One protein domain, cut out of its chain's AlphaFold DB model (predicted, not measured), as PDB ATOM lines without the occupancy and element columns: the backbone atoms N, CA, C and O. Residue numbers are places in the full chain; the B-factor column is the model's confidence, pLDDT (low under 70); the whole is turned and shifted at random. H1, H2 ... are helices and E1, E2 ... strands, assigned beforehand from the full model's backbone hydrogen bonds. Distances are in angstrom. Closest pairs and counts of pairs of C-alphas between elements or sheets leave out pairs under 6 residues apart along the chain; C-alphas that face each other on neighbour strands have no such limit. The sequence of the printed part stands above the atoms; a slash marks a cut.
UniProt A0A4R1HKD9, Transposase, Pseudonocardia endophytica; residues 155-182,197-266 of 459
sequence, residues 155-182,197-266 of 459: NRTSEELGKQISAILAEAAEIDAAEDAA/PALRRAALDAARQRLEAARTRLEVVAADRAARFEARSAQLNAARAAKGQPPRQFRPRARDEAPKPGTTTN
ATOM      1  N   ASN A 155      91.204 112.667  99.749       90.56
ATOM      2  CA  ASN A 155      90.876 111.801 100.870       90.56
ATOM      3  C   ASN A 155      91.366 112.429 102.179       90.56
ATOM      4  O   ASN A 155      92.513 112.870 102.268       90.56
ATOM      5  N   ARG A 156      90.490 112.478 103.183       91.69
ATOM      6  CA  ARG A 156      90.791 112.999 104.520       91.69
ATOM      7  C   ARG A 156      90.325 112.032 105.598       91.69
ATOM      8  O   ARG A 156      89.304 111.361 105.428       91.69
ATOM      9  N   THR A 157      91.079 111.948 106.685       90.38
ATOM     10  CA  THR A 157      90.712 111.201 107.898       90.38
ATOM     11  C   THR A 157      89.838 112.050 108.822       90.38
ATOM     12  O   THR A 157      89.796 113.272 108.704       90.38
ATOM     13  N   SER A 158      89.160 111.415 109.785       87.00
ATOM     14  CA  SER A 158      88.350 112.139 110.780       87.00
ATOM     15  C   SER A 158      89.166 113.160 111.583       87.00
ATOM     16  O   SER A 158      88.651 114.222 111.922       87.00
ATOM     17  N   GLU A 159      90.433 112.855 111.874       87.19
ATOM     18  CA  GLU A 159      91.327 113.745 112.620       87.19
ATOM     19  C   GLU A 159      91.722 114.975 111.789       87.19
ATOM     20  O   GLU A 159      91.635 116.105 112.266       87.19
ATOM     21  N   GLU A 160      92.091 114.777 110.519       88.06
ATOM     22  CA  GLU A 160      92.422 115.870 109.594       88.06
ATOM     23  C   GLU A 160      91.233 116.805 109.352       88.06
ATOM     24  O   GLU A 160      91.411 118.019 109.263       88.06
ATOM     25  N   LEU A 161      90.020 116.247 109.258       87.56
ATOM     26  CA  LEU A 161      88.790 117.034 109.146       87.56
ATOM     27  C   LEU A 161      88.562 117.880 110.399       87.56
ATOM     28  O   LEU A 161      88.249 119.058 110.274       87.56
ATOM     29  N   GLY A 162      88.771 117.307 111.589       86.69
ATOM     30  CA  GLY A 162      88.696 118.043 112.852       86.69
ATOM     31  C   GLY A 162      89.646 119.240 112.880       86.69
ATOM     32  O   GLY A 162      89.206 120.352 113.153       86.69
ATOM     33  N   LYS A 163      90.915 119.037 112.498       90.12
ATOM     34  CA  LYS A 163      91.919 120.115 112.423       90.12
ATOM     35  C   LYS A 163      91.513 121.231 111.452       90.12
ATOM     36  O   LYS A 163      91.662 122.401 111.778       90.12
ATOM     37  N   GLN A 164      90.974 120.885 110.280       89.25
ATOM     38  CA  GLN A 164      90.513 121.878 109.296       89.25
ATOM     39  C   GLN A 164      89.278 122.651 109.767       89.25
ATOM     40  O   GLN A 164      89.206 123.854 109.549       89.25
ATOM     41  N   ILE A 165      88.323 121.985 110.424       87.56
ATOM     42  CA  ILE A 165      87.149 122.650 111.007       87.56
ATOM     43  C   ILE A 165      87.594 123.653 112.075       87.56
ATOM     44  O   ILE A 165      87.148 124.796 112.047       87.56
ATOM     45  N   SER A 166      88.509 123.260 112.966       87.69
ATOM     46  CA  SER A 166      89.067 124.163 113.979       87.69
ATOM     47  C   SER A 166      89.780 125.368 113.359       87.69
ATOM     48  O   SER A 166      89.606 126.477 113.848       87.69
ATOM     49  N   ALA A 167      90.528 125.175 112.268       88.62
ATOM     50  CA  ALA A 167      91.179 126.275 111.555       88.62
ATOM     51  C   ALA A 167      90.168 127.246 110.919       88.62
ATOM     52  O   ALA A 167      90.334 128.452 111.038       88.62
ATOM     53  N   ILE A 168      89.095 126.733 110.301       83.88
ATOM     54  CA  ILE A 168      88.020 127.572 109.738       83.88
ATOM     55  C   ILE A 168      87.319 128.380 110.837       83.88
ATOM     56  O   ILE A 168      86.993 129.541 110.621       83.88
ATOM     57  N   LEU A 169      87.083 127.779 112.007       83.94
ATOM     58  CA  LEU A 169      86.479 128.476 113.145       83.94
ATOM     59  C   LEU A 169      87.386 129.585 113.692       83.94
ATOM     60  O   LEU A 169      86.879 130.639 114.055       83.94
ATOM     61  N   ALA A 170      88.703 129.359 113.727       86.75
ATOM     62  CA  ALA A 170      89.665 130.386 114.119       86.75
ATOM     63  C   ALA A 170      89.690 131.549 113.113       86.75
ATOM     64  O   ALA A 170      89.577 132.696 113.525       86.75
ATOM     65  N   GLU A 171      89.736 131.260 111.806       84.94
ATOM     66  CA  GLU A 171      89.685 132.290 110.754       84.94
ATOM     67  C   GLU A 171      88.377 133.095 110.811       84.94
ATOM     68  O   GLU A 171      88.393 134.315 110.684       84.94
ATOM     69  N   ALA A 172      87.238 132.434 111.042       76.25
ATOM     70  CA  ALA A 172      85.961 133.125 111.205       76.25
ATOM     71  C   ALA A 172      85.964 134.048 112.436       76.25
ATOM     72  O   ALA A 172      85.521 135.183 112.333       76.25
ATOM     73  N   ALA A 173      86.514 133.600 113.570       80.31
ATOM     74  CA  ALA A 173      86.622 134.425 114.773       80.31
ATOM     75  C   ALA A 173      87.563 135.632 114.593       80.31
ATOM     76  O   ALA A 173      87.315 136.689 115.163       80.31
ATOM     77  N   GLU A 174      88.629 135.492 113.798       82.44
ATOM     78  CA  GLU A 174      89.516 136.608 113.444       82.44
ATOM     79  C   GLU A 174      88.806 137.652 112.573       82.44
ATOM     80  O   GLU A 174      88.983 138.849 112.796       82.44
ATOM     81  N   ILE A 175      87.985 137.214 111.611       76.31
ATOM     82  CA  ILE A 175      87.156 138.116 110.797       76.31
ATOM     83  C   ILE A 175      86.154 138.854 111.688       76.31
ATOM     84  O   ILE A 175      86.055 140.071 111.584       76.31
ATOM     85  N   ASP A 176      85.479 138.145 112.595       75.25
ATOM     86  CA  ASP A 176      84.503 138.736 113.520       75.25
ATOM     87  C   ASP A 176      85.152 139.807 114.400       75.25
ATOM     88  O   ASP A 176      84.658 140.926 114.491       75.25
ATOM     89  N   ALA A 177      86.317 139.501 114.978       76.44
ATOM     90  CA  ALA A 177      87.064 140.458 115.788       76.44
ATOM     91  C   ALA A 177      87.525 141.686 114.980       76.44
ATOM     92  O   ALA A 177      87.588 142.789 115.522       76.44
ATOM     93  N   ALA A 178      87.860 141.511 113.699       75.19
ATOM     94  CA  ALA A 178      88.241 142.609 112.815       75.19
ATOM     95  C   ALA A 178      87.038 143.474 112.394       75.19
ATOM     96  O   ALA A 178      87.180 144.693 112.309       75.19
ATOM     97  N   GLU A 179      85.870 142.868 112.154       71.00
ATOM     98  CA  GLU A 179      84.611 143.577 111.884       71.00
ATOM     99  C   GLU A 179      84.158 144.387 113.107       71.00
ATOM    100  O   GLU A 179      83.870 145.575 112.966       71.00
ATOM    101  N   ASP A 180      84.180 143.789 114.302       73.38
ATOM    102  CA  ASP A 180      83.837 144.469 115.558       73.38
ATOM    103  C   ASP A 180      84.776 145.662 115.813       73.38
ATOM    104  O   ASP A 180      84.323 146.772 116.090       73.38
ATOM    105  N   ALA A 181      86.090 145.480 115.621       72.00
ATOM    106  CA  ALA A 181      87.077 146.551 115.783       72.00
ATOM    107  C   ALA A 181      86.933 147.690 114.754       72.00
ATOM    108  O   ALA A 181      87.294 148.833 115.047       72.00
ATOM    109  N   ALA A 182      86.435 147.393 113.549       63.19
ATOM    110  CA  ALA A 182      86.174 148.385 112.507       63.19
ATOM    111  C   ALA A 182      84.830 149.106 112.706       63.19
ATOM    112  O   ALA A 182      84.713 150.274 112.340       63.19
ATOM    113  N   PRO A 197      83.440 140.792 103.153       72.56
ATOM    114  CA  PRO A 197      83.595 139.982 104.361       72.56
ATOM    115  C   PRO A 197      82.423 139.021 104.603       72.56
ATOM    116  O   PRO A 197      82.640 137.853 104.941       72.56
ATOM    117  N   ALA A 198      81.193 139.432 104.272       75.56
ATOM    118  CA  ALA A 198      80.009 138.584 104.369       75.56
ATOM    119  C   ALA A 198      80.049 137.402 103.380       75.56
ATOM    120  O   ALA A 198      79.710 136.268 103.736       75.56
ATOM    121  N   LEU A 199      80.520 137.621 102.144       80.00
ATOM    122  CA  LEU A 199      80.724 136.549 101.160       80.00
ATOM    123  C   LEU A 199      81.842 135.596 101.593       80.00
ATOM    124  O   LEU A 199      81.740 134.383 101.372       80.00
ATOM    125  N   ARG A 200      82.904 136.119 102.218       81.00
ATOM    126  CA  ARG A 200      83.990 135.297 102.761       81.00
ATOM    127  C   ARG A 200      83.491 134.421 103.909       81.00
ATOM    128  O   ARG A 200      83.749 133.217 103.888       81.00
ATOM    129  N   ARG A 201      82.723 134.984 104.841       79.25
ATOM    130  CA  ARG A 201      82.121 134.264 105.972       79.25
ATOM    131  C   ARG A 201      81.154 133.178 105.509       79.25
ATOM    132  O   ARG A 201      81.312 132.019 105.880       79.25
ATOM    133  N   ALA A 202      80.261 133.500 104.572       83.56
ATOM    134  CA  ALA A 202      79.368 132.517 103.962       83.56
ATOM    135  C   ALA A 202      80.136 131.369 103.272       83.56
ATOM    136  O   ALA A 202      79.721 130.206 103.326       83.56
ATOM    137  N   ALA A 203      81.276 131.662 102.636       84.12
ATOM    138  CA  ALA A 203      82.132 130.640 102.040       84.12
ATOM    139  C   ALA A 203      82.811 129.749 103.096       84.12
ATOM    140  O   ALA A 203      82.884 128.530 102.890       84.12
ATOM    141  N   LEU A 204      83.275 130.329 104.209       83.94
ATOM    142  CA  LEU A 204      83.856 129.607 105.346       83.94
ATOM    143  C   LEU A 204      82.821 128.710 106.029       83.94
ATOM    144  O   LEU A 204      83.084 127.521 106.212       83.94
ATOM    145  N   ASP A 205      81.614 129.207 106.291       84.31
ATOM    146  CA  ASP A 205      80.524 128.414 106.867       84.31
ATOM    147  C   ASP A 205      80.115 127.260 105.951       84.31
ATOM    148  O   ASP A 205      80.011 126.106 106.380       84.31
ATOM    149  N   ALA A 206      79.968 127.524 104.649       85.81
ATOM    150  CA  ALA A 206      79.686 126.478 103.674       85.81
ATOM    151  C   ALA A 206      80.834 125.456 103.572       85.81
ATOM    152  O   ALA A 206      80.602 124.284 103.259       85.81
ATOM    153  N   ALA A 207      82.089 125.862 103.782       83.50
ATOM    154  CA  ALA A 207      83.216 124.937 103.861       83.50
ATOM    155  C   ALA A 207      83.154 124.102 105.149       83.50
ATOM    156  O   ALA A 207      83.269 122.876 105.069       83.50
ATOM    157  N   ARG A 208      82.878 124.729 106.298       87.94
ATOM    158  CA  ARG A 208      82.735 124.073 107.602       87.94
ATOM    159  C   ARG A 208      81.669 122.984 107.571       87.94
ATOM    160  O   ARG A 208      81.978 121.827 107.847       87.94
ATOM    161  N   GLN A 209      80.463 123.318 107.113       88.94
ATOM    162  CA  GLN A 209      79.344 122.375 107.000       88.94
ATOM    163  C   GLN A 209      79.694 121.163 106.122       88.94
ATOM    164  O   GLN A 209      79.338 120.025 106.434       88.94
ATOM    165  N   ARG A 210      80.442 121.366 105.025       86.44
ATOM    166  CA  ARG A 210      80.897 120.259 104.164       86.44
ATOM    167  C   ARG A 210      81.867 119.324 104.884       86.44
ATOM    168  O   ARG A 210      81.793 118.110 104.669       86.44
ATOM    169  N   LEU A 211      82.775 119.868 105.697       88.06
ATOM    170  CA  LEU A 211      83.740 119.082 106.470       88.06
ATOM    171  C   LEU A 211      83.073 118.354 107.643       88.06
ATOM    172  O   LEU A 211      83.356 117.176 107.852       88.06
ATOM    173  N   GLU A 212      82.147 119.004 108.349       88.19
ATOM    174  CA  GLU A 212      81.335 118.386 109.406       88.19
ATOM    175  C   GLU A 212      80.534 117.207 108.847       88.19
ATOM    176  O   GLU A 212      80.665 116.084 109.333       88.19
ATOM    177  N   ALA A 213      79.827 117.402 107.728       87.75
ATOM    178  CA  ALA A 213      79.115 116.321 107.052       87.75
ATOM    179  C   ALA A 213      80.053 115.175 106.623       87.75
ATOM    180  O   ALA A 213      79.663 114.006 106.630       87.75
ATOM    181  N   ALA A 214      81.297 115.479 106.238       85.69
ATOM    182  CA  ALA A 214      82.300 114.462 105.924       85.69
ATOM    183  C   ALA A 214      82.730 113.664 107.158       85.69
ATOM    184  O   ALA A 214      82.879 112.444 107.070       85.69
ATOM    185  N   ARG A 215      82.878 114.327 108.306       88.06
ATOM    186  CA  ARG A 215      83.200 113.686 109.579       88.06
ATOM    187  C   ARG A 215      82.054 112.797 110.067       88.06
ATOM    188  O   ARG A 215      82.294 111.623 110.333       88.06
ATOM    189  N   THR A 216      80.814 113.289 110.056       88.19
ATOM    190  CA  THR A 216      79.626 112.497 110.426       88.19
ATOM    191  C   THR A 216      79.500 111.235 109.570       88.19
ATOM    192  O   THR A 216      79.197 110.162 110.083       88.19
ATOM    193  N   ARG A 217      79.808 111.303 108.265       86.56
ATOM    194  CA  ARG A 217      79.831 110.107 107.399       86.56
ATOM    195  C   ARG A 217      80.823 109.045 107.881       86.56
ATOM    196  O   ARG A 217      80.509 107.858 107.824       86.56
ATOM    197  N   LEU A 218      82.012 109.442 108.339       84.50
ATOM    198  CA  LEU A 218      82.997 108.498 108.878       84.50
ATOM    199  C   LEU A 218      82.513 107.857 110.184       84.50
ATOM    200  O   LEU A 218      82.717 106.659 110.376       84.50
ATOM    201  N   GLU A 219      81.846 108.630 111.038       86.00
ATOM    202  CA  GLU A 219      81.259 108.153 112.295       86.00
ATOM    203  C   GLU A 219      80.132 107.142 112.038       86.00
ATOM    204  O   GLU A 219      80.142 106.057 112.618       86.00
ATOM    205  N   VAL A 220      79.236 107.417 111.081       86.69
ATOM    206  CA  VAL A 220      78.184 106.475 110.651       86.69
ATOM    207  C   VAL A 220      78.783 105.165 110.132       86.69
ATOM    208  O   VAL A 220      78.327 104.085 110.501       86.69
ATOM    209  N   VAL A 221      79.838 105.229 109.311       84.00
ATOM    210  CA  VAL A 221      80.523 104.022 108.809       84.00
ATOM    211  C   VAL A 221      81.178 103.235 109.944       84.00
ATOM    212  O   VAL A 221      81.181 102.003 109.915       84.00
ATOM    213  N   ALA A 222      81.759 103.911 110.935       83.75
ATOM    214  CA  ALA A 222      82.332 103.248 112.101       83.75
ATOM    215  C   ALA A 222      81.247 102.553 112.942       83.75
ATOM    216  O   ALA A 222      81.435 101.397 113.329       83.75
ATOM    217  N   ALA A 223      80.104 103.214 113.150       85.12
ATOM    218  CA  ALA A 223      78.962 102.675 113.883       85.12
ATOM    219  C   ALA A 223      78.330 101.460 113.180       85.12
ATOM    220  O   ALA A 223      78.104 100.441 113.824       85.12
ATOM    221  N   ASP A 224      78.127 101.507 111.857       85.38
ATOM    222  CA  ASP A 224      77.605 100.369 111.078       85.38
ATOM    223  C   ASP A 224      78.514  99.132 111.190       85.38
ATOM    224  O   ASP A 224      78.038  98.012 111.378       85.38
ATOM    225  N   ARG A 225      79.841  99.312 111.164       82.75
ATOM    226  CA  ARG A 225      80.778  98.194 111.371       82.75
ATOM    227  C   ARG A 225      80.690  97.604 112.776       82.75
ATOM    228  O   ARG A 225      80.723  96.380 112.912       82.75
ATOM    229  N   ALA A 226      80.567  98.454 113.795       83.50
ATOM    230  CA  ALA A 226      80.377  98.012 115.173       83.50
ATOM    231  C   ALA A 226      79.057  97.236 115.328       83.50
ATOM    232  O   ALA A 226      79.063  96.123 115.851       83.50
ATOM    233  N   ALA A 227      77.963  97.735 114.751       85.69
ATOM    234  CA  ALA A 227      76.665  97.062 114.767       85.69
ATOM    235  C   ALA A 227      76.705  95.686 114.075       85.69
ATOM    236  O   ALA A 227      76.166  94.707 114.592       85.69
ATOM    237  N   ARG A 228      77.403  95.555 112.934       84.44
ATOM    238  CA  ARG A 228      77.597  94.255 112.257       84.44
ATOM    239  C   ARG A 228      78.366  93.260 113.121       84.44
ATOM    240  O   ARG A 228      78.029  92.074 113.145       84.44
ATOM    241  N   PHE A 229      79.389  93.734 113.830       85.75
ATOM    242  CA  PHE A 229      80.145  92.906 114.763       85.75
ATOM    243  C   PHE A 229      79.260  92.394 115.902       85.75
ATOM    244  O   PHE A 229      79.270  91.195 116.194       85.75
ATOM    245  N   GLU A 230      78.476  93.285 116.506       85.50
ATOM    246  CA  GLU A 230      77.549  92.958 117.588       85.50
ATOM    247  C   GLU A 230      76.488  91.954 117.131       85.50
ATOM    248  O   GLU A 230      76.328  90.908 117.765       85.50
ATOM    249  N   ALA A 231      75.854  92.189 115.978       86.50
ATOM    250  CA  ALA A 231      74.850  91.296 115.405       86.50
ATOM    251  C   ALA A 231      75.408  89.887 115.143       86.50
ATOM    252  O   ALA A 231      74.800  88.888 115.538       86.50
ATOM    253  N   ARG A 232      76.607  89.775 114.546       86.94
ATOM    254  CA  ARG A 232      77.258  88.469 114.342       86.94
ATOM    255  C   ARG A 232      77.602  87.802 115.671       86.94
ATOM    256  O   ARG A 232      77.438  86.590 115.811       86.94
ATOM    257  N   SER A 233      78.142  88.561 116.622       85.81
ATOM    258  CA  SER A 233      78.514  88.045 117.941       85.81
ATOM    259  C   SER A 233      77.291  87.472 118.663       85.81
ATOM    260  O   SER A 233      77.343  86.340 119.152       85.81
ATOM    261  N   ALA A 234      76.170  88.200 118.637       87.69
ATOM    262  CA  ALA A 234      74.890  87.765 119.181       87.69
ATOM    263  C   ALA A 234      74.374  86.503 118.477       87.69
ATOM    264  O   ALA A 234      74.077  85.515 119.146       87.69
ATOM    265  N   GLN A 235      74.364  86.476 117.139       87.62
ATOM    266  CA  GLN A 235      73.913  85.316 116.363       87.62
ATOM    267  C   GLN A 235      74.737  84.054 116.665       87.62
ATOM    268  O   GLN A 235      74.188  82.970 116.869       87.62
ATOM    269  N   LEU A 236      76.067  84.175 116.719       86.38
ATOM    270  CA  LEU A 236      76.947  83.045 117.015       86.38
ATOM    271  C   LEU A 236      76.800  82.563 118.460       86.38
ATOM    272  O   LEU A 236      76.860  81.359 118.697       86.38
ATOM    273  N   ASN A 237      76.610  83.471 119.420       88.44
ATOM    274  CA  ASN A 237      76.370  83.094 120.811       88.44
ATOM    275  C   ASN A 237      74.982  82.470 121.010       88.44
ATOM    276  O   ASN A 237      74.884  81.488 121.739       88.44
ATOM    277  N   ALA A 238      73.951  82.922 120.290       88.50
ATOM    278  CA  ALA A 238      72.646  82.260 120.260       88.50
ATOM    279  C   ALA A 238      72.752  80.825 119.707       88.50
ATOM    280  O   ALA A 238      72.252  79.880 120.315       88.50
ATOM    281  N   ALA A 239      73.496  80.629 118.613       86.44
ATOM    282  CA  ALA A 239      73.742  79.298 118.051       86.44
ATOM    283  C   ALA A 239      74.571  78.383 118.980       86.44
ATOM    284  O   ALA A 239      74.423  77.161 118.931       86.44
ATOM    285  N   ARG A 240      75.452  78.947 119.821       88.31
ATOM    286  CA  ARG A 240      76.178  78.205 120.872       88.31
ATOM    287  C   ARG A 240      75.259  77.820 122.024       88.31
ATOM    288  O   ARG A 240      75.300  76.669 122.445       88.31
ATOM    289  N   ALA A 241      74.415  78.745 122.480       89.75
ATOM    290  CA  ALA A 241      73.439  78.502 123.537       89.75
ATOM    291  C   ALA A 241      72.455  77.387 123.146       89.75
ATOM    292  O   ALA A 241      72.234  76.471 123.931       89.75
ATOM    293  N   ALA A 242      71.982  77.376 121.892       89.19
ATOM    294  CA  ALA A 242      71.158  76.291 121.344       89.19
ATOM    295  C   ALA A 242      71.858  74.914 121.351       89.19
ATOM    296  O   ALA A 242      71.201  73.881 121.301       89.19
ATOM    297  N   LYS A 243      73.196  74.889 121.423       89.31
ATOM    298  CA  LYS A 243      74.023  73.677 121.548       89.31
ATOM    299  C   LYS A 243      74.502  73.425 122.986       89.31
ATOM    300  O   LYS A 243      75.411  72.621 123.175       89.31
ATOM    301  N   GLY A 244      73.963  74.140 123.979       88.50
ATOM    302  CA  GLY A 244      74.358  74.035 125.389       88.50
ATOM    303  C   GLY A 244      75.777  74.531 125.695       88.50
ATOM    304  O   GLY A 244      76.353  74.166 126.714       88.50
ATOM    305  N   GLN A 245      76.381  75.323 124.805       87.00
ATOM    306  CA  GLN A 245      77.754  75.808 124.965       87.00
ATOM    307  C   GLN A 245      77.782  77.212 125.585       87.00
ATOM    308  O   GLN A 245      76.948  78.047 125.223       87.00
ATOM    309  N   PRO A 246      78.775  77.524 126.444       85.12
ATOM    310  CA  PRO A 246      78.898  78.849 127.038       85.12
ATOM    311  C   PRO A 246      79.177  79.932 125.977       85.12
ATOM    312  O   PRO A 246      79.785  79.644 124.926       85.12
ATOM    313  N   PRO A 247      78.763  81.187 126.246       85.00
ATOM    314  CA  PRO A 247      79.014  82.309 125.356       85.00
ATOM    315  C   PRO A 247      80.515  82.563 125.226       85.00
ATOM    316  O   PRO A 247      81.302  82.354 126.150       85.00
ATOM    317  N   ARG A 248      80.927  83.030 124.049       88.94
ATOM    318  CA  ARG A 248      82.319  83.341 123.737       88.94
ATOM    319  C   ARG A 248      82.429  84.782 123.260       88.94
ATOM    320  O   ARG A 248      81.645  85.230 122.426       88.94
ATOM    321  N   GLN A 249      83.463  85.482 123.720       85.50
ATOM    322  CA  GLN A 249      83.855  86.748 123.112       85.50
ATOM    323  C   GLN A 249      84.534  86.487 121.765       85.50
ATOM    324  O   GLN A 249      85.577  85.828 121.671       85.50
ATOM    325  N   PHE A 250      83.915  86.990 120.702       83.94
ATOM    326  CA  PHE A 250      84.490  86.968 119.366       83.94
ATOM    327  C   PHE A 250      85.342  88.211 119.144       83.94
ATOM    328  O   PHE A 250      85.117  89.249 119.748       83.94
ATOM    329  N   ARG A 251      86.326  88.115 118.250       82.19
ATOM    330  CA  ARG A 251      87.047  89.294 117.763       82.19
ATOM    331  C   ARG A 251      86.357  89.829 116.504       82.19
ATOM    332  O   ARG A 251      85.854  88.998 115.728       82.19
ATOM    333  N   PRO A 252      86.344  91.154 116.277       78.19
ATOM    334  CA  PRO A 252      85.861  91.728 115.030       78.19
ATOM    335  C   PRO A 252      86.642  91.178 113.844       78.19
ATOM    336  O   PRO A 252      87.867  91.025 113.890       78.19
ATOM    337  N   ARG A 253      85.940  90.875 112.757       75.69
ATOM    338  CA  ARG A 253      86.591  90.549 111.491       75.69
ATOM    339  C   ARG A 253      87.245  91.810 110.925       75.69
ATOM    340  O   ARG A 253      86.598  92.828 110.703       75.69
ATOM    341  N   ALA A 254      88.544  91.728 110.636       61.06
ATOM    342  CA  ALA A 254      89.343  92.868 110.170       61.06
ATOM    343  C   ALA A 254      88.816  93.534 108.880       61.06
ATOM    344  O   ALA A 254      89.146  94.681 108.581       61.06
ATOM    345  N   ARG A 255      88.024  92.815 108.077       65.00
ATOM    346  CA  ARG A 255      87.578  93.276 106.760       65.00
ATOM    347  C   ARG A 255      86.365  94.206 106.842       65.00
ATOM    348  O   ARG A 255      86.375  95.229 106.155       65.00
ATOM    349  N   ASP A 256      85.376  93.841 107.644       68.00
ATOM    350  CA  ASP A 256      83.985  94.303 107.594       68.00
ATOM    351  C   ASP A 256      83.428  94.767 108.949       68.00
ATOM    352  O   ASP A 256      82.435  95.481 108.972       68.00
ATOM    353  N   GLU A 257      84.089  94.424 110.055       74.56
ATOM    354  CA  GLU A 257      83.580  94.638 111.418       74.56
ATOM    355  C   GLU A 257      84.542  95.448 112.296       74.56
ATOM    356  O   GLU A 257      84.125  96.155 113.206       74.56
ATOM    357  N   ALA A 258      85.851  95.357 112.043       68.06
ATOM    358  CA  ALA A 258      86.834  96.083 112.833       68.06
ATOM    359  C   ALA A 258      86.824  97.595 112.521       68.06
ATOM    360  O   ALA A 258      86.756  97.983 111.340       68.06
ATOM    361  N   PRO A 259      87.004  98.456 113.544       61.75
ATOM    362  CA  PRO A 259      87.402  99.840 113.331       61.75
ATOM    363  C   PRO A 259      88.687  99.845 112.502       61.75
ATOM    364  O   PRO A 259      89.666  99.188 112.858       61.75
ATOM    365  N   LYS A 260      88.684 100.544 111.364       68.94
ATOM    366  CA  LYS A 260      89.901 100.735 110.566       68.94
ATOM    367  C   LYS A 260      90.445 102.126 110.872       68.94
ATOM    368  O   LYS A 260      89.924 103.086 110.290       68.94
ATOM    369  N   PRO A 261      91.432 102.261 111.779       65.44
ATOM    370  CA  PRO A 261      92.116 103.533 111.968       65.44
ATOM    371  C   PRO A 261      92.685 103.997 110.620       65.44
ATOM    372  O   PRO A 261      93.155 103.182 109.825       65.44
ATOM    373  N   GLY A 262      92.543 105.287 110.315       73.69
ATOM    374  CA  GLY A 262      92.890 105.836 108.999       73.69
ATOM    375  C   GLY A 262      91.846 105.597 107.898       73.69
ATOM    376  O   GLY A 262      92.164 105.745 106.720       73.69
ATOM    377  N   THR A 263      90.599 105.234 108.238       81.75
ATOM    378  CA  THR A 263      89.499 105.288 107.258       81.75
ATOM    379  C   THR A 263      89.347 106.727 106.773       81.75
ATOM    380  O   THR A 263      89.178 107.648 107.572       81.75
ATOM    381  N   THR A 264      89.416 106.910 105.458       85.94
ATOM    382  CA  THR A 264      89.286 108.213 104.818       85.94
ATOM    383  C   THR A 264      87.951 108.350 104.101       85.94
ATOM    384  O   THR A 264      87.357 107.368 103.654       85.94
ATOM    385  N   THR A 265      87.497 109.593 103.967       89.56
ATOM    386  CA  THR A 265      86.411 109.986 103.068       89.56
ATOM    387  C   THR A 265      86.954 110.972 102.048       89.56
ATOM    388  O   THR A 265      87.801 111.809 102.366       89.56
ATOM    389  N   ASN A 266      86.466 110.894 100.816       91.94
ATOM    390  CA  ASN A 266      86.829 111.866  99.798       91.94
ATOM    391  C   ASN A 266      85.951 113.116  99.929       91.94
ATOM    392  O   ASN A 266      84.736 113.007 100.094       91.94
TER     393      ASN A 266
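Overview. This is residues 155 to 182 and 197 to 266 of the 459 residues of the protein "Transposase" of Pseudonocardia endophytica (UniProt A0A4R1HKD9). One very long helix, H2, makes most of the length of a slender rod, with a shorter helix, H1, running antiparallel beside its first half, residues 197 to 218. A tiny two-stranded sheet, E1 with E2, sits beside H2 at residues 211 to 218, where H1 begins, and the long link after H2 folds back along the rest of H2 to reach it. The printed part has 98 residues, with two named helices and two named strands in the order E1, H1, H2, E2; the sheet's order is E1 - E2, antiparallel, and the class is mostly helix. The whole is extended, with a radius of gyration of the C-alphas of 21.7 A, and the C-alphas span 76 by 23 by 16 A.

Along the chain. E1 is residues 155 to 157, and its first C-alpha, that of Asn 155, is at (90.876, 111.801, 100.870). H1 follows directly as residues 158 to 182, 36.4 A from first to last C-alpha. H2 is residues 197 to 241, 65.2 A long, from C-alpha 197 at (83.595, 139.982, 104.361) to C-alpha 241 at (73.439, 78.502, 123.537). E2 is residues 264 to 266, and C-alpha 266 is at (86.829, 111.866, 99.798).

Arrangement. E1 and E2 are antiparallel neighbours, with 142 degrees between their directions. N 156 and O 265 are within hydrogen-bond range at 2.9 A, as are N 265 and O 156 at 2.9 A. The C-alphas of Asn 155 and Asn 266, which face each other, are 4.2 A apart. H1 and H2 touch, H2 with its residues 197 to 218 alone; their closest C-alphas, those of Ser 158 and Arg 215, are 5.5 A apart. They run opposite ways at a shallow tilt of 27 degrees. The closest C-alphas of H2 and E2, those of Ala 214 and Thr 265, are 6.7 A apart, while E1 and H2 are near each other, with 7 pairs of C-alphas within 10 A. In H1 and H2 every O i to N i+4 pair is within hydrogen-bond range.

Size, cuts and confidence. The two C-alphas farthest apart, those of Ala 182 and Gly 244, are 76.4 A apart, while the first and last printed C-alphas are 4.2 A apart. Residues 183 to 196 are not printed; C-alphas 182 and 197 are 12.0 A apart across this cut, which lies in the link from H1 to H2. The link from E1 to H1 is tight, and the link from H2 to E2, residues 242 to 263, is long. The mean pLDDT of the printed part is 82.9, and 8 residues are under 70: residue 182, residues 254 to 256 and residues 258 to 261.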